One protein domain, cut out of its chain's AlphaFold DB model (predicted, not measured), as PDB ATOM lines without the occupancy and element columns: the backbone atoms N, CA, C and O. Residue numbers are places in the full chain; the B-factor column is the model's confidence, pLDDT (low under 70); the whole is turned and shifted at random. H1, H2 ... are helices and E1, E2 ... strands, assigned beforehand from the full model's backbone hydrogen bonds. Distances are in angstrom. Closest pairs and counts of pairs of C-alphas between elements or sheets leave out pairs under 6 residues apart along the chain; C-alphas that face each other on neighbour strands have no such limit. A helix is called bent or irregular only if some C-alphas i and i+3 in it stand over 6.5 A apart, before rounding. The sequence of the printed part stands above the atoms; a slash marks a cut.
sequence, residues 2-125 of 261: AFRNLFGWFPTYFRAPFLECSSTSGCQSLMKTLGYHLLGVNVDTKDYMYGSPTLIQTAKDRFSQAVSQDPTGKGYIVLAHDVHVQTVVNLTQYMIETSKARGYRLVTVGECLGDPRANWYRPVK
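AT A GLANCE: This is residues 2 to 125 of the 261 residues of an uncharacterized protein of Verticillium dahliae (UniProt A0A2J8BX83). Two helices side by side, H3 and the longer H4, make a small helical lobe at one end, while a short two-stranded ribbon, E1 and E2, with H1 near it lies towards the other end. Long links run between these parts, H2 sits off to one side on its own, and short H5 lies between the lobe and the ribbon. The printed part has 124 residues with five named helices and two named strands, in the order H1 E1 H2 H3 H4 H5 E2; the sheet order is E1 - E2, antiparallel. The class is mostly helix, with under half of the residues in named elements. The whole is only just compact, close to loose, with a radius of gyration of the C-alphas of 16.5 A and spans of 47 by 34 by 31 A.

HOW THE PARTS SIT: H1, residues 2 to 7, is joined by a tight link to E1, residues 9 to 11; their closest C-alphas, Phe 3 and Phe 10, are 5.4 A apart. E1 is the antiparallel neighbour of E2, residues 121 to 123, with 157 degrees between their directions. N 10 and O 122 are 3.0 A apart and N 122 and O 10 2.9 A, both within hydrogen-bond range. H1 and E2 are only just apart, at 8.2 A. H2, residues 27 to 33, touches no helix. Residues 13 to 14 pair with 37 to 38, parallel, and residues 43 to 44 with 78 to 79, parallel. H3, residues 56 to 66, touches H4, residues 85 to 101, at a shallow tilt of 31 degrees, the same way; the closest C-alphas, Lys 60 and Leu 91, are 6.2 A apart. H5, residues 109 to 112, is apart from H4. Each O i to N i+4 pair is within hydrogen-bond range in H1, H2 and H3; in H4 it is 10 of 13, and H5 is too short for such a pair.

IN THESE COORDINATES: H1 begins at C-alpha 2, (15.674, 11.224, -15.143), and E1 follows it. H2 is 9.8 A long and H3 15.8 A. H4, 24.1 A, begins at C-alpha 85, (19.620, -2.355, -36.029); it has a kink of 35 degrees near residue 92 and is irregular, but only just, with C-alphas 89 and 92 6.7 A apart. H5 has four residues, and E2 ends at C-alpha 123, (18.050, 24.380, -16.435).

THE WHOLE: The C-alphas farthest apart, Thr 54 and Lys 125, are 49.6 A apart. The printed part has no cut. The links E1 to H2, H2 to H3 and H3 to H4 are long. Mean pLDDT of the printed part is 93.6, and residue 24 is under 70.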
ATOM      1  N   ALA A   2      14.391  11.821 -14.740       88.44
ATOM      2  CA  ALA A   2      15.674  11.224 -15.143       88.44
ATOM      3  C   ALA A   2      16.678  12.269 -15.670       88.44
ATOM      4  O   ALA A   2      17.756  12.408 -15.101       88.44
ATOM      5  N   PHE A   3      16.292  13.070 -16.675       87.81
ATOM      6  CA  PHE A   3      17.171  14.084 -17.282       87.81
ATOM      7  C   PHE A   3      17.718  15.097 -16.272       87.81
ATOM      8  O   PHE A   3      18.918  15.341 -16.244       87.81
ATOM      9  N   ARG A   4      16.869  15.603 -15.367       87.69
ATOM     10  CA  ARG A   4      17.309  16.480 -14.272       87.69
ATOM     11  C   ARG A   4      18.424  15.843 -13.446       87.69
ATOM     12  O   ARG A   4      19.395  16.515 -13.134       87.69
ATOM     13  N   ASN A   5      18.241  14.589 -13.039       87.75
ATOM     14  CA  ASN A   5      19.158  13.931 -12.116       87.75
ATOM     15  C   ASN A   5      20.499  13.595 -12.788       87.75
ATOM     16  O   ASN A   5      21.517  13.589 -12.109       87.75
ATOM     17  N   LEU A   6      20.493  13.319 -14.096       90.12
ATOM     18  CA  LEU A   6      21.698  12.978 -14.858       90.12
ATOM     19  C   LEU A   6      22.439  14.208 -15.387       90.12
ATOM     20  O   LEU A   6      23.663  14.223 -15.399       90.12
ATOM     21  N   PHE A   7      21.709  15.231 -15.833       90.00
ATOM     22  CA  PHE A   7      22.288  16.330 -16.607       90.00
ATOM     23  C   PHE A   7      22.042  17.722 -16.016       90.00
ATOM     24  O   PHE A   7      22.594  18.699 -16.511       90.00
ATOM     25  N   GLY A   8      21.210  17.852 -14.977       86.31
ATOM     26  CA  GLY A   8      20.879  19.154 -14.380       86.31
ATOM     27  C   GLY A   8      19.928  20.018 -15.220       86.31
ATOM     28  O   GLY A   8      19.668  21.173 -14.884       86.31
ATOM     29  N   TRP A   9      19.361  19.464 -16.290       89.94
ATOM     30  CA  TRP A   9      18.394  20.126 -17.165       89.94
ATOM     31  C   TRP A   9      17.346  19.137 -17.674       89.94
ATOM     32  O   TRP A   9      17.457  17.926 -17.481       89.94
ATOM     33  N   PHE A  10      16.301  19.648 -18.321       93.19
ATOM     34  CA  PHE A  10      15.335  18.827 -19.048       93.19
ATOM     35  C   PHE A  10      15.006  19.440 -20.417       93.19
ATOM     36  O   PHE A  10      14.988  20.669 -20.532       93.19
ATOM     37  N   PRO A  11      14.769  18.620 -21.459       95.50
ATOM     38  CA  PRO A  11      14.424  19.117 -22.791       95.50
ATOM     39  C   PRO A  11      13.152  19.966 -22.801       95.50
ATOM     40  O   PRO A  11      12.231  19.741 -22.012       95.50
ATOM     41  N   THR A  12      13.086  20.917 -23.728       96.38
ATOM     42  CA  THR A  12      11.856  21.653 -24.071       96.38
ATOM     43  C   THR A  12      11.189  21.104 -25.326       96.38
ATOM     44  O   THR A  12      10.037  21.421 -25.591       96.38
ATOM     45  N   TYR A  13      11.863  20.235 -26.073       97.69
ATOM     46  CA  TYR A  13      11.315  19.550 -27.237       97.69
ATOM     47  C   TYR A  13      10.760  18.179 -26.858       97.69
ATOM     48  O   TYR A  13      11.379  17.433 -26.099       97.69
ATOM     49  N   PHE A  14       9.595  17.840 -27.404       95.81
ATOM     50  CA  PHE A  14       8.926  16.568 -27.161       95.81
ATOM     51  C   PHE A  14       8.262  16.056 -28.438       95.81
ATOM     52  O   PHE A  14       7.585  16.809 -29.132       95.81
ATOM     53  N   ARG A  15       8.404  14.762 -28.724       97.06
ATOM     54  CA  ARG A  15       7.625  14.063 -29.752       97.06
ATOM     55  C   ARG A  15       6.680  13.096 -29.051       97.06
ATOM     56  O   ARG A  15       7.132  12.268 -28.264       97.06
ATOM     57  N   ALA A  16       5.390  13.198 -29.347       93.81
ATOM     58  CA  ALA A  16       4.404  12.287 -28.785       93.81
ATOM     59  C   ALA A  16       4.614  10.859 -29.320       93.81
ATOM     60  O   ALA A  16       4.820  10.698 -30.530       93.81
ATOM     61  N   PRO A  17       4.544   9.825 -28.461       92.81
ATOM     62  CA  PRO A  17       4.453   8.443 -28.916       92.81
ATOM     63  C   PRO A  17       3.355   8.283 -29.971       92.81
ATOM     64  O   PRO A  17       2.297   8.903 -29.870       92.81
ATOM     65  N   PHE A  18       3.637   7.496 -31.012       85.75
ATOM     66  CA  PHE A  18       2.738   7.262 -32.153       85.75
ATOM     67  C   PHE A  18       2.308   8.522 -32.929       85.75
ATOM     68  O   PHE A  18       1.446   8.434 -33.796       85.75
ATOM     69  N   LEU A  19       2.923   9.682 -32.658       85.75
ATOM     70  CA  LEU A  19       2.481  10.996 -33.142       85.75
ATOM     71  C   LEU A  19       1.049  11.357 -32.702       85.75
ATOM     72  O   LEU A  19       0.412  12.235 -33.283       85.75
ATOM     73  N   GLU A  20       0.547  10.719 -31.642       85.50
ATOM     74  CA  GLU A  20      -0.811  10.910 -31.139       85.50
ATOM     75  C   GLU A  20      -0.830  11.981 -30.045       85.50
ATOM     76  O   GLU A  20      -0.674  11.717 -28.856       85.50
ATOM     77  N   CYS A  21      -1.004  13.236 -30.460       83.12
ATOM     78  CA  CYS A  21      -1.225  14.357 -29.550       83.12
ATOM     79  C   CYS A  21      -2.063  15.428 -30.250       83.12
ATOM     80  O   CYS A  21      -1.560  16.219 -31.051       83.12
ATOM     81  N   SER A  22      -3.363  15.433 -29.960       80.94
ATOM     82  CA  SER A  22      -4.347  16.303 -30.612       80.94
ATOM     83  C   SER A  22      -4.949  17.320 -29.646       80.94
ATOM     84  O   SER A  22      -4.866  17.167 -28.424       80.94
ATOM     85  N   SER A  23      -5.596  18.347 -30.195       75.69
ATOM     86  CA  SER A  23      -6.422  19.283 -29.430       75.69
ATOM     87  C   SER A  23      -7.586  18.569 -28.735       75.69
ATOM     88  O   SER A  23      -7.811  18.803 -27.551       75.69
ATOM     89  N   THR A  24      -8.253  17.633 -29.419       68.69
ATOM     90  CA  THR A  24      -9.375  16.843 -28.879       68.69
ATOM     91  C   THR A  24      -8.981  16.024 -27.652       68.69
ATOM     92  O   THR A  24      -9.752  15.914 -26.708       68.69
ATOM     93  N   SER A  25      -7.766  15.468 -27.640       78.62
ATOM     94  CA  SER A  25      -7.243  14.726 -26.482       78.62
ATOM     95  C   SER A  25      -6.810  15.620 -25.311       78.62
ATOM     96  O   SER A  25      -6.406  15.108 -24.274       78.62
ATOM     97  N   GLY A  26      -6.788  16.947 -25.486       81.44
ATOM     98  CA  GLY A  26      -6.199  17.894 -24.534       81.44
ATOM     99  C   GLY A  26      -4.662  17.901 -24.511       81.44
ATOM    100  O   GLY A  26      -4.066  18.835 -23.975       81.44
ATOM    101  N   CYS A  27      -4.003  16.926 -25.149       87.00
ATOM    102  CA  CYS A  27      -2.550  16.771 -25.132       87.00
ATOM    103  C   CYS A  27      -1.815  18.030 -25.613       87.00
ATOM    104  O   CYS A  27      -0.910  18.504 -24.932       87.00
ATOM    105  N   GLN A  28      -2.228  18.637 -26.731       85.25
ATOM    106  CA  GLN A  28      -1.562  19.844 -27.246       85.25
ATOM    107  C   GLN A  28      -1.621  21.016 -26.253       85.25
ATOM    108  O   GLN A  28      -0.636  21.736 -26.083       85.25
ATOM    109  N   SER A  29      -2.753  21.174 -25.560       82.69
ATOM    110  CA  SER A  29      -2.939  22.206 -24.534       82.69
ATOM    111  C   SER A  29      -2.053  21.952 -23.314       82.69
ATOM    112  O   SER A  29      -1.377  22.863 -22.826       82.69
ATOM    113  N   LEU A  30      -1.981  20.695 -22.864       87.88
ATOM    114  CA  LEU A  30      -1.113  20.297 -21.762       87.88
ATOM    115  C   LEU A  30       0.363  20.526 -22.104       87.88
ATOM    116  O   LEU A  30       1.074  21.174 -21.340       87.88
ATOM    117  N   MET A  31       0.826  20.057 -23.265       91.75
ATOM    118  CA  MET A  31       2.220  20.231 -23.683       91.75
ATOM    119  C   MET A  31       2.589  21.713 -23.796       91.75
ATOM    120  O   MET A  31       3.661  22.104 -23.337       91.75
ATOM    121  N   LYS A  32       1.680  22.553 -24.312       84.19
ATOM    122  CA  LYS A  32       1.849  24.013 -24.337       84.19
ATOM    123  C   LYS A  32       1.940  24.604 -22.927       84.19
ATOM    124  O   LYS A  32       2.839  25.396 -22.669       84.19
ATOM    125  N   THR A  33       1.056  24.201 -22.015       89.44
ATOM    126  CA  THR A  33       1.060  24.643 -20.606       89.44
ATOM    127  C   THR A  33       2.359  24.263 -19.896       89.44
ATOM    128  O   THR A  33       2.919  25.052 -19.140       89.44
ATOM    129  N   LEU A  34       2.894  23.078 -20.193       89.00
ATOM    130  CA  LEU A  34       4.191  22.608 -19.704       89.00
ATOM    131  C   LEU A  34       5.389  23.248 -20.438       89.00
ATOM    132  O   LEU A  34       6.546  22.938 -20.136       89.00
ATOM    133  N   GLY A  35       5.131  24.128 -21.409       89.19
ATOM    134  CA  GLY A  35       6.132  24.858 -22.178       89.19
ATOM    135  C   GLY A  35       6.932  23.988 -23.144       89.19
ATOM    136  O   GLY A  35       8.101  24.280 -23.378       89.19
ATOM    137  N   TYR A  36       6.382  22.881 -23.640       96.50
ATOM    138  CA  TYR A  36       7.065  22.049 -24.629       96.50
ATOM    139  C   TYR A  36       6.771  22.491 -26.062       96.50
ATOM    140  O   TYR A  36       5.633  22.793 -26.420       96.50
ATOM    141  N   HIS A  37       7.791  22.406 -26.908       95.31
ATOM    142  CA  HIS A  37       7.649  22.341 -28.354       95.31
ATOM    143  C   HIS A  37       7.216  20.918 -28.728       95.31
ATOM    144  O   HIS A  37       7.993  19.968 -28.596       95.31
ATOM    145  N   LEU A  38       5.965  20.760 -29.166       95.56
ATOM    146  CA  LEU A  38       5.450  19.487 -29.663       95.56
ATOM    147  C   LEU A  38       5.885  19.282 -31.118       95.56
ATOM    148  O   LEU A  38       5.476  20.021 -32.009       95.56
ATOM    149  N   LEU A  39       6.707  18.263 -31.352       96.25
ATOM    150  CA  LEU A  39       7.289  17.962 -32.652       96.25
ATOM    151  C   LEU A  39       6.457  16.952 -33.438       96.25
ATOM    152  O   LEU A  39       6.322  15.794 -33.038       96.25
ATOM    153  N   GLY A  40       5.980  17.392 -34.602       93.38
ATOM    154  CA  GLY A  40       5.532  16.516 -35.681       93.38
ATOM    155  C   GLY A  40       6.686  16.066 -36.581       93.38
ATOM    156  O   GLY A  40       7.862  16.300 -36.289       93.38
ATOM    157  N   VAL A  41       6.336  15.412 -37.687       95.50
ATOM    158  CA  VAL A  41       7.265  14.965 -38.736       95.50
ATOM    159  C   VAL A  41       6.601  15.161 -40.094       95.50
ATOM    160  O   VAL A  41       5.376  15.105 -40.190       95.50
ATOM    161  N   ASN A  42       7.389  15.384 -41.142       95.31
ATOM    162  CA  ASN A  42       6.892  15.452 -42.522       95.31
ATOM    163  C   ASN A  42       7.541  14.406 -43.445       95.31
ATOM    164  O   ASN A  42       7.189  14.328 -44.618       95.31
ATOM    165  N   VAL A  43       8.438  13.569 -42.910       96.81
ATOM    166  CA  VAL A  43       8.958  12.363 -43.569       96.81
ATOM    167  C   VAL A  43       8.933  11.214 -42.570       96.81
ATOM    168  O   VAL A  43       9.608  11.270 -41.544       96.81
ATOM    169  N   ASP A  44       8.177  10.162 -42.876       97.06
ATOM    170  CA  ASP A  44       8.147   8.926 -42.091       97.06
ATOM    171  C   ASP A  44       8.730   7.766 -42.905       97.06
ATOM    172  O   ASP A  44       8.129   7.285 -43.880       97.06
ATOM    173  N   THR A  45       9.917   7.325 -42.482       97.19
ATOM    174  CA  THR A  45      10.671   6.241 -43.123       97.19
ATOM    175  C   THR A  45       9.975   4.892 -42.997       97.19
ATOM    176  O   THR A  45      10.209   4.020 -43.833       97.19
ATOM    177  N   LYS A  46       9.091   4.717 -42.002       94.56
ATOM    178  CA  LYS A  46       8.504   3.421 -41.629       94.56
ATOM    179  C   LYS A  46       9.560   2.343 -41.366       94.56
ATOM    180  O   LYS A  46       9.303   1.161 -41.570       94.56
ATOM    181  N   ASP A  47      10.738   2.736 -40.900       96.38
ATOM    182  CA  ASP A  47      11.858   1.843 -40.605       96.38
ATOM    183  C   ASP A  47      11.488   0.684 -39.664       96.38
ATOM    184  O   ASP A  47      11.901  -0.452 -39.889       96.38
ATOM    185  N   TYR A  48      10.611   0.936 -38.690       87.00
ATOM    186  CA  TYR A  48      10.063  -0.084 -37.792       87.00
ATOM    187  C   TYR A  48       9.294  -1.215 -38.505       87.00
ATOM    188  O   TYR A  48       9.179  -2.311 -37.962       87.00
ATOM    189  N   MET A  49       8.773  -0.982 -39.718       83.12
ATOM    190  CA  MET A  49       8.122  -2.009 -40.550       83.12
ATOM    191  C   MET A  49       9.121  -2.783 -41.422       83.12
ATOM    192  O   MET A  49       8.808  -3.873 -41.895       83.12
ATOM    193  N   TYR A  50      10.314  -2.225 -41.641       88.56
ATOM    194  CA  TYR A  50      11.298  -2.687 -42.625       88.56
ATOM    195  C   TYR A  50      12.669  -2.960 -41.990       88.56
ATOM    196  O   TYR A  50      13.711  -2.773 -42.611       88.56
ATOM    197  N   GLY A  51      12.677  -3.418 -40.736       90.75
ATOM    198  CA  GLY A  51      13.884  -3.579 -39.921       90.75
ATOM    199  C   GLY A  51      14.790  -4.771 -40.264       90.75
ATOM    200  O   GLY A  51      15.692  -5.065 -39.480       90.75
ATOM    201  N   SER A  52      14.576  -5.475 -41.385       90.12
ATOM    202  CA  SER A  52      15.425  -6.594 -41.828       90.12
ATOM    203  C   SER A  52      16.384  -6.177 -42.956       90.12
ATOM    204  O   SER A  52      16.060  -5.265 -43.721       90.12
ATOM    205  N   PRO A  53      17.547  -6.845 -43.120       90.69
ATOM    206  CA  PRO A  53      18.493  -6.530 -44.195       90.69
ATOM    207  C   PRO A  53      17.888  -6.567 -45.605       90.69
ATOM    208  O   PRO A  53      18.320  -5.820 -46.475       90.69
ATOM    209  N   THR A  54      16.883  -7.418 -45.835       91.81
ATOM    210  CA  THR A  54      16.215  -7.565 -47.137       91.81
ATOM    211  C   THR A  54      15.104  -6.543 -47.370       91.81
ATOM    212  O   THR A  54      14.796  -6.246 -48.519       91.81
ATOM    213  N   LEU A  55      14.501  -5.992 -46.309       90.06
ATOM    214  CA  LEU A  55      13.372  -5.059 -46.413       90.06
ATOM    215  C   LEU A  55      13.777  -3.591 -46.253       90.06
ATOM    216  O   LEU A  55      13.037  -2.718 -46.700       90.06
ATOM    217  N   ILE A  56      14.936  -3.300 -45.654       97.12
ATOM    218  CA  ILE A  56      15.353  -1.926 -45.332       97.12
ATOM    219  C   ILE A  56      15.455  -1.012 -46.561       97.12
ATOM    220  O   ILE A  56      15.337   0.209 -46.433       97.12
ATOM    221  N   GLN A  57      15.607  -1.584 -47.759       97.38
ATOM    222  CA  GLN A  57      15.552  -0.829 -49.008       97.38
ATOM    223  C   GLN A  57      14.231  -0.057 -49.155       97.38
ATOM    224  O   GLN A  57      14.254   1.103 -49.546       97.38
ATOM    225  N   THR A  58      13.101  -0.609 -48.709       96.38
ATOM    226  CA  THR A  58      11.812   0.095 -48.737       96.38
ATOM    227  C   THR A  58      11.836   1.372 -47.890       96.38
ATOM    228  O   THR A  58      11.291   2.395 -48.301       96.38
ATOM    229  N   ALA A  59      12.496   1.367 -46.726       97.31
ATOM    230  CA  ALA A  59      12.631   2.572 -45.902       97.31
ATOM    231  C   ALA A  59      13.538   3.628 -46.565       97.31
ATOM    232  O   ALA A  59      13.242   4.826 -46.505       97.31
ATOM    233  N   LYS A  60      14.607   3.188 -47.245       98.62
ATOM    234  CA  LYS A  60      15.483   4.055 -48.054       98.62
ATOM    235  C   LYS A  60      14.720   4.701 -49.208       98.62
ATOM    236  O   LYS A  60      14.808   5.915 -49.404       98.62
ATOM    237  N   ASP A  61      13.925   3.915 -49.925       97.25
ATOM    238  CA  ASP A  61      13.127   4.389 -51.053       97.25
ATOM    239  C   ASP A  61      12.114   5.431 -50.580       97.25
ATOM    240  O   ASP A  61      12.085   6.538 -51.114       97.25
ATOM    241  N   ARG A  62      11.385   5.148 -49.490       97.81
ATOM    242  CA  ARG A  62      10.450   6.099 -48.863       97.81
ATOM    243  C   ARG A  62      11.111   7.423 -48.494       97.81
ATOM    244  O   ARG A  62      10.554   8.481 -48.777       97.81
ATOM    245  N   PHE A  63      12.298   7.379 -47.889       98.62
ATOM    246  CA  PHE A  63      13.059   8.586 -47.577       98.62
ATOM    247  C   PHE A  63      13.417   9.370 -48.847       98.62
ATOM    248  O   PHE A  63      13.133  10.563 -48.950       98.62
ATOM    249  N   SER A  64      14.008   8.696 -49.836       98.12
ATOM    250  CA  SER A  64      14.491   9.343 -51.058       98.12
ATOM    251  C   SER A  64      13.374   9.869 -51.964       98.12
ATOM    252  O   SER A  64      13.611  10.831 -52.693       98.12
ATOM    253  N   GLN A  65      12.174   9.286 -51.898       97.12
ATOM    254  CA  GLN A  65      10.971   9.775 -52.576       97.12
ATOM    255  C   GLN A  65      10.377  11.008 -51.880       97.12
ATOM    256  O   GLN A  65       9.874  11.903 -52.552       97.12
ATOM    257  N   ALA A  66      10.431  11.072 -50.546       96.38
ATOM    258  CA  ALA A  66       9.841  12.170 -49.778       96.38
ATOM    259  C   ALA A  66      10.721  13.433 -49.745       96.38
ATOM    260  O   ALA A  66      10.214  14.556 -49.759       96.38
ATOM    261  N   VAL A  67      12.043  13.262 -49.688       96.44
ATOM    262  CA  VAL A  67      12.991  14.382 -49.718       96.44
ATOM    263  C   VAL A  67      13.127  14.874 -51.161       96.44
ATOM    264  O   VAL A  67      13.392  14.089 -52.060       96.44
ATOM    265  N   SER A  68      12.958  16.171 -51.413       97.75
ATOM    266  CA  SER A  68      13.094  16.750 -52.759       97.75
ATOM    267  C   SER A  68      14.547  16.703 -53.238       97.75
ATOM    268  O   SER A  68      15.461  16.785 -52.420       97.75
ATOM    269  N   GLN A  69      14.782  16.593 -54.547       97.69
ATOM    270  CA  GLN A  69      16.124  16.769 -55.125       97.69
ATOM    271  C   GLN A  69      16.573  18.238 -55.131       97.69
ATOM    272  O   GLN A  69      17.768  18.493 -55.037       97.69
ATOM    273  N   ASP A  70      15.627  19.180 -55.189       96.69
ATOM    274  CA  ASP A  70      15.876  20.615 -55.021       96.69
ATOM    275  C   ASP A  70      15.648  21.014 -53.549       96.69
ATOM    276  O   ASP A  70      14.513  20.883 -53.065       96.69
ATOM    277  N   PRO A  71      16.688  21.473 -52.827       95.81
ATOM    278  CA  PRO A  71      16.583  21.883 -51.429       95.81
ATOM    279  C   PRO A  71      15.980  23.281 -51.240       95.81
ATOM    280  O   PRO A  71      15.685  23.672 -50.108       95.81
ATOM    281  N   THR A  72      15.789  24.053 -52.311       96.19
ATOM    282  CA  THR A  72      15.378  25.458 -52.234       96.19
ATOM    283  C   THR A  72      14.009  25.600 -51.568       96.19
ATOM    284  O   THR A  72      12.987  25.116 -52.056       96.19
ATOM    285  N   GLY A  73      13.983  26.265 -50.409       93.88
ATOM    286  CA  GLY A  73      12.759  26.464 -49.629       93.88
ATOM    287  C   GLY A  73      12.156  25.176 -49.052       93.88
ATOM    288  O   GLY A  73      10.974  25.171 -48.701       93.88
ATOM    289  N   LYS A  74      12.922  24.079 -48.967       96.38
ATOM    290  CA  LYS A  74      12.471  22.794 -48.410       96.38
ATOM    291  C   LYS A  74      13.173  22.483 -47.091       96.38
ATOM    292  O   LYS A  74      14.381  22.646 -46.951       96.38
ATOM    293  N   GLY A  75      12.403  21.983 -46.131       96.31
ATOM    294  CA  GLY A  75      12.889  21.528 -44.833       96.31
ATOM    295  C   GLY A  75      12.143  20.274 -44.396       96.31
ATOM    296  O   GLY A  75      10.942  20.135 -44.650       96.31
ATOM    297  N   TYR A  76      12.856  19.355 -43.749       98.00
ATOM    298  CA  TYR A  76      12.311  18.059 -43.367       98.00
ATOM    299  C   TYR A  76      12.663  17.705 -41.925       98.00
ATOM    300  O   TYR A  76      13.821  17.774 -41.523       98.00
ATOM    301  N   ILE A  77      11.656  17.267 -41.171       98.38
ATOM    302  CA  ILE A  77      11.822  16.578 -39.892       98.38
ATOM    303  C   ILE A  77      11.501  15.108 -40.150       98.38
ATOM    304  O   ILE A  77      10.345  14.739 -40.380       98.38
ATOM    305  N   VAL A  78      12.546  14.285 -40.121       98.69
ATOM    306  CA  VAL A  78      12.502  12.867 -40.489       98.69
ATOM    307  C   VAL A  78      12.277  12.002 -39.246       98.69
ATOM    308  O   VAL A  78      12.904  12.213 -38.205       98.69
ATOM    309  N   LEU A  79      11.370  11.029 -39.346       98.56
ATOM    310  CA  LEU A  79      11.138  10.002 -38.333       98.56
ATOM    311  C   LEU A  79      11.899   8.718 -38.671       98.56
ATOM    312  O   LEU A  79      11.692   8.134 -39.735       98.56
ATOM    313  N   ALA A  80      12.722   8.272 -37.728       98.25
ATOM    314  CA  ALA A  80      13.349   6.957 -37.676       98.25
ATOM    315  C   ALA A  80      13.588   6.582 -36.198       98.25
ATOM    316  O   ALA A  80      13.451   7.439 -35.316       98.25
ATOM    317  N   HIS A  81      13.940   5.327 -35.935       98.50
ATOM    318  CA  HIS A  81      14.095   4.756 -34.602       98.50
ATOM    319  C   HIS A  81      15.439   4.021 -34.488       98.50
ATOM    320  O   HIS A  81      15.655   2.954 -35.062       98.50
ATOM    321  N   ASP A  82      16.349   4.584 -33.700       97.94
ATOM    322  CA  ASP A  82      17.701   4.073 -33.436       97.94
ATOM    323  C   ASP A  82      17.730   2.754 -32.643       97.94
ATOM    324  O   ASP A  82      18.746   2.064 -32.610       97.94
ATOM    325  N   VAL A  83      16.599   2.346 -32.070       97.44
ATOM    326  CA  VAL A  83      16.422   1.022 -31.456       97.44
ATOM    327  C   VAL A  83      16.403  -0.127 -32.477       97.44
ATOM    328  O   VAL A  83      16.492  -1.292 -32.086       97.44
ATOM    329  N   HIS A  84      16.280   0.162 -33.778       95.25
ATOM    330  CA  HIS A  84      16.300  -0.845 -34.840       95.25
ATOM    331  C   HIS A  84      17.678  -0.934 -35.498       95.25
ATOM    332  O   HIS A  84      18.198   0.042 -36.037       95.25
ATOM    333  N   VAL A  85      18.250  -2.143 -35.535       95.06
ATOM    334  CA  VAL A  85      19.620  -2.355 -36.029       95.06
ATOM    335  C   VAL A  85      19.810  -1.854 -37.462       95.06
ATOM    336  O   VAL A  85      20.771  -1.143 -37.733       95.06
ATOM    337  N   GLN A  86      18.870  -2.147 -38.368       97.56
ATOM    338  CA  GLN A  86      18.959  -1.721 -39.768       97.56
ATOM    339  C   GLN A  86      18.791  -0.210 -39.943       97.56
ATOM    340  O   GLN A  86      19.342   0.360 -40.887       97.56
ATOM    341  N   THR A  87      18.108   0.462 -39.017       98.50
ATOM    342  CA  THR A  87      18.052   1.924 -39.010       98.50
ATOM    343  C   THR A  87      19.439   2.510 -38.772       98.50
ATOM    344  O   THR A  87      19.873   3.394 -39.511       98.50
ATOM    345  N   VAL A  88      20.166   1.975 -37.789       98.38
ATOM    346  CA  VAL A  88      21.502   2.456 -37.415       98.38
ATOM    347  C   VAL A  88      22.546   2.084 -38.466       98.38
ATOM    348  O   VAL A  88      23.233   2.961 -38.984       98.38
ATOM    349  N   VAL A  89      22.658   0.799 -38.814       96.94
ATOM    350  CA  VAL A  89      23.791   0.295 -39.615       96.94
ATOM    351  C   VAL A  89      23.611   0.461 -41.125       96.94
ATOM    352  O   VAL A  89      24.539   0.178 -41.874       96.94
ATOM    353  N   ASN A  90      22.422   0.865 -41.588       98.19
ATOM    354  CA  ASN A  90      22.103   0.887 -43.016       98.19
ATOM    355  C   ASN A  90      21.351   2.162 -43.431       98.19
ATOM    356  O   ASN A  90      21.851   2.958 -44.227       98.19
ATOM    357  N   LEU A  91      20.161   2.403 -42.869       98.75
ATOM    358  CA  LEU A  91      19.319   3.536 -43.270       98.75
ATOM    359  C   LEU A  91      19.963   4.889 -42.940       98.75
ATOM    360  O   LEU A  91      19.904   5.801 -43.759       98.75
ATOM    361  N   THR A  92      20.603   5.018 -41.775       98.81
ATOM    362  CA  THR A  92      21.232   6.273 -41.330       98.81
ATOM    363  C   THR A  92      22.276   6.771 -42.321       98.81
ATOM    364  O   THR A  92      22.222   7.932 -42.727       98.81
ATOM    365  N   GLN A  93      23.185   5.897 -42.763       98.62
ATOM    366  CA  GLN A  93      24.198   6.255 -43.757       98.62
ATOM    367  C   GLN A  93      23.546   6.718 -45.067       98.62
ATOM    368  O   GLN A  93      23.860   7.801 -45.559       98.62
ATOM    369  N   TYR A  94      22.575   5.953 -45.575       98.81
ATOM    370  CA  TYR A  94      21.870   6.290 -46.811       98.81
ATOM    371  C   TYR A  94      21.154   7.648 -46.739       98.81
ATOM    372  O   TYR A  94      21.218   8.433 -47.687       98.81
ATOM    373  N   MET A  95      20.491   7.950 -45.614       98.81
ATOM    374  CA  MET A  95      19.823   9.239 -45.410       98.81
ATOM    375  C   MET A  95      20.824  10.398 -45.446       98.81
ATOM    376  O   MET A  95      20.583  11.397 -46.121       98.81
ATOM    377  N   ILE A  96      21.963  10.249 -44.764       98.81
ATOM    378  CA  ILE A  96      23.017  11.270 -44.713       98.81
ATOM    379  C   ILE A  96      23.585  11.538 -46.109       98.81
ATOM    380  O   ILE A  96      23.679  12.695 -46.523       98.81
ATOM    381  N   GLU A  97      23.964  10.483 -46.830       98.75
ATOM    382  CA  GLU A  97      24.558  10.582 -48.166       98.75
ATOM    383  C   GLU A  97      23.583  11.204 -49.164       98.75
ATOM    384  O   GLU A  97      23.931  12.165 -49.848       98.75
ATOM    385  N   THR A  98      22.334  10.734 -49.181       98.69
ATOM    386  CA  THR A  98      21.284  11.257 -50.064       98.69
ATOM    387  C   THR A  98      20.988  12.731 -49.779       98.69
ATOM    388  O   THR A  98      20.878  13.527 -50.711       98.69
ATOM    389  N   SER A  99      20.883  13.131 -48.506       98.50
ATOM    390  CA  SER A  99      20.669  14.535 -48.132       98.50
ATOM    391  C   SER A  99      21.819  15.431 -48.579       98.50
ATOM    392  O   SER A  99      21.573  16.480 -49.171       98.50
ATOM    393  N   LYS A 100      23.068  15.013 -48.342       98.44
ATOM    394  CA  LYS A 100      24.251  15.777 -48.762       98.44
ATOM    395  C   LYS A 100      24.347  15.882 -50.281       98.44
ATOM    396  O   LYS A 100      24.582  16.972 -50.791       98.44
ATOM    397  N   ALA A 101      24.111  14.782 -50.998       98.50
ATOM    398  CA  ALA A 101      24.125  14.757 -52.459       98.50
ATOM    399  C   ALA A 101      23.072  15.697 -53.074       98.50
ATOM    400  O   ALA A 101      23.291  16.252 -54.145       98.50
ATOM    401  N   ARG A 102      21.951  15.916 -52.376       98.31
ATOM    402  CA  ARG A 102      20.880  16.844 -52.776       98.31
ATOM    403  C   ARG A 102      21.044  18.260 -52.204       98.31
ATOM    404  O   ARG A 102      20.117  19.055 -52.274       98.31
ATOM    405  N   GLY A 103      22.191  18.582 -51.604       98.31
ATOM    406  CA  GLY A 103      22.498  19.929 -51.114       98.31
ATOM    407  C   GLY A 103      21.834  20.328 -49.790       98.31
ATOM    408  O   GLY A 103      21.860  21.503 -49.430       98.31
ATOM    409  N   TYR A 104      21.261  19.387 -49.030       98.56
ATOM    410  CA  TYR A 104      20.710  19.689 -47.704       98.56
ATOM    411  C   TYR A 104      21.799  19.777 -46.638       98.56
ATOM    412  O   TYR A 104      22.769  19.015 -46.626       98.56
ATOM    413  N   ARG A 105      21.570  20.650 -45.653       97.81
ATOM    414  CA  ARG A 105      22.309  20.656 -44.387       97.81
ATOM    415  C   ARG A 105      21.596  19.770 -43.369       97.81
ATOM    416  O   ARG A 105      20.395  19.909 -43.158       97.81
ATOM    417  N   LEU A 106      22.353  18.897 -42.712       98.19
ATOM    418  CA  LEU A 106      21.874  18.105 -41.579       98.19
ATOM    419  C   LEU A 106      22.087  18.918 -40.303       98.19
ATOM    420  O   LEU A 106      23.220  19.265 -39.977       98.19
ATOM    421  N   VAL A 107      20.996  19.250 -39.625       98.31
ATOM    422  CA  VAL A 107      20.962  20.169 -38.481       98.31
ATOM    423  C   VAL A 107      20.076  19.600 -37.378       98.31
ATOM    424  O   VAL A 107      19.296  18.672 -37.616       98.31
ATOM    425  N   THR A 108      20.172  20.140 -36.165       98.38
ATOM    426  CA  THR A 108      19.215  19.780 -35.109       98.38
ATOM    427  C   THR A 108      17.815  20.310 -35.442       98.38
ATOM    428  O   THR A 108      17.649  21.214 -36.263       98.38
ATOM    429  N   VAL A 109      16.777  19.792 -34.775       98.00
ATOM    430  CA  VAL A 109      15.412  20.320 -34.951       98.00
ATOM    431  C   VAL A 109      15.326  21.798 -34.557       98.00
ATOM    432  O   VAL A 109      14.682  22.569 -35.259       98.00
ATOM    433  N   GLY A 110      16.009  22.207 -33.484       97.62
ATOM    434  CA  GLY A 110      16.031  23.608 -33.067       97.62
ATOM    435  C   GLY A 110      16.651  24.518 -34.128       97.62
ATOM    436  O   GLY A 110      16.056  25.526 -34.490       97.62
ATOM    437  N   GLU A 111      17.777  24.118 -34.723       97.75
ATOM    438  CA  GLU A 111      18.384  24.847 -35.845       97.75
ATOM    439  C   GLU A 111      17.475  24.889 -37.080       97.75
ATOM    440  O   GLU A 111      17.345  25.940 -37.704       97.75
ATOM    441  N   CYS A 112      16.809  23.777 -37.415       96.44
ATOM    442  CA  CYS A 112      15.847  23.716 -38.520       96.44
ATOM    443  C   CYS A 112      14.680  24.698 -38.333       96.44
ATOM    444  O   CYS A 112      14.165  25.235 -39.312       96.44
ATOM    445  N   LEU A 113      14.256  24.917 -37.088       96.12
ATOM    446  CA  LEU A 113      13.168  25.827 -36.728       96.12
ATOM    447  C   LEU A 113      13.645  27.264 -36.459       96.12
ATOM    448  O   LEU A 113      12.825  28.118 -36.133       96.12
ATOM    449  N   GLY A 114      14.949  27.538 -36.578       96.19
ATOM    450  CA  GLY A 114      15.529  28.842 -36.253       96.19
ATOM    451  C   GLY A 114      15.488  29.184 -34.759       96.19
ATOM    452  O   GLY A 114      15.581  30.355 -34.400       96.19
ATOM    453  N   ASP A 115      15.340  28.187 -33.886       97.44
ATOM    454  CA  ASP A 115      15.263  28.362 -32.440       97.44
ATOM    455  C   ASP A 115      16.671  28.372 -31.813       97.44
ATOM    456  O   ASP A 115      17.401  27.377 -31.931       97.44
ATOM    457  N   PRO A 116      17.085  29.456 -31.127       95.69
ATOM    458  CA  PRO A 116      18.383  29.526 -30.467       95.69
ATOM    459  C   PRO A 116      18.610  28.381 -29.476       95.69
ATOM    460  O   PRO A 116      17.737  28.037 -28.683       95.69
ATOM    461  N   ARG A 117      19.837  27.848 -29.433       95.06
ATOM    462  CA  ARG A 117      20.205  26.714 -28.561       95.06
ATOM    463  C   ARG A 117      19.875  26.911 -27.079       95.06
ATOM    464  O   ARG A 117      19.596  25.936 -26.384       95.06
ATOM    465  N   ALA A 118      19.883  28.153 -26.597       92.69
ATOM    466  CA  ALA A 118      19.512  28.493 -25.223       92.69
ATOM    467  C   ALA A 118      18.068  28.086 -24.857       92.69
ATOM    468  O   ALA A 118      17.775  27.899 -23.679       92.69
ATOM    469  N   ASN A 119      17.190  27.902 -25.847       94.56
ATOM    470  CA  ASN A 119      15.783  27.561 -25.647       94.56
ATOM    471  C   ASN A 119      15.518  26.047 -25.632       94.56
ATOM    472  O   ASN A 119      14.433  25.617 -25.242       94.56
ATOM    473  N   TRP A 120      16.491  25.215 -26.028       96.00
ATOM    474  CA  TRP A 120      16.277  23.772 -26.231       96.00
ATOM    475  C   TRP A 120      16.173  22.974 -24.926       96.00
ATOM    476  O   TRP A 120      15.627  21.866 -24.897       96.00
ATOM    477  N   TYR A 121      16.700  23.529 -23.834       95.12
ATOM    478  CA  TYR A 121      16.728  22.892 -22.525       95.12
ATOM    479  C   TYR A 121      16.385  23.901 -21.440       95.12
ATOM    480  O   TYR A 121      16.814  25.051 -21.476       95.12
ATOM    481  N   ARG A 122      15.656  23.444 -20.423       92.06
ATOM    482  CA  ARG A 122      15.422  24.217 -19.205       92.06
ATOM    483  C   ARG A 122      16.395  23.775 -18.119       92.06
ATOM    484  O   ARG A 122      16.374  22.594 -17.749       92.06
ATOM    485  N   PRO A 123      17.217  24.692 -17.580       87.75
ATOM    486  CA  PRO A 123      18.050  24.380 -16.435       87.75
ATOM    487  C   PRO A 123      17.170  24.147 -15.211       87.75
ATOM    488  O   PRO A 123      16.120  24.773 -15.030       87.75
ATOM    489  N   VAL A 124      17.611  23.249 -14.343       83.50
ATOM    490  CA  VAL A 124      16.964  23.052 -13.052       83.50
ATOM    491  C   VAL A 124      17.495  24.129 -12.119       83.50
ATOM    492  O   VAL A 124      18.670  24.121 -11.760       83.50
ATOM    493  N   LYS A 125      16.640  25.083 -11.740       71.88
ATOM    494  CA  LYS A 125      17.003  26.058 -10.708       71.88
ATOM    495  C   LYS A 125      17.269  25.295  -9.403       71.88
ATOM    496  O   LYS A 125      16.421  24.478  -9.028       71.88
TER     497      LYS A 125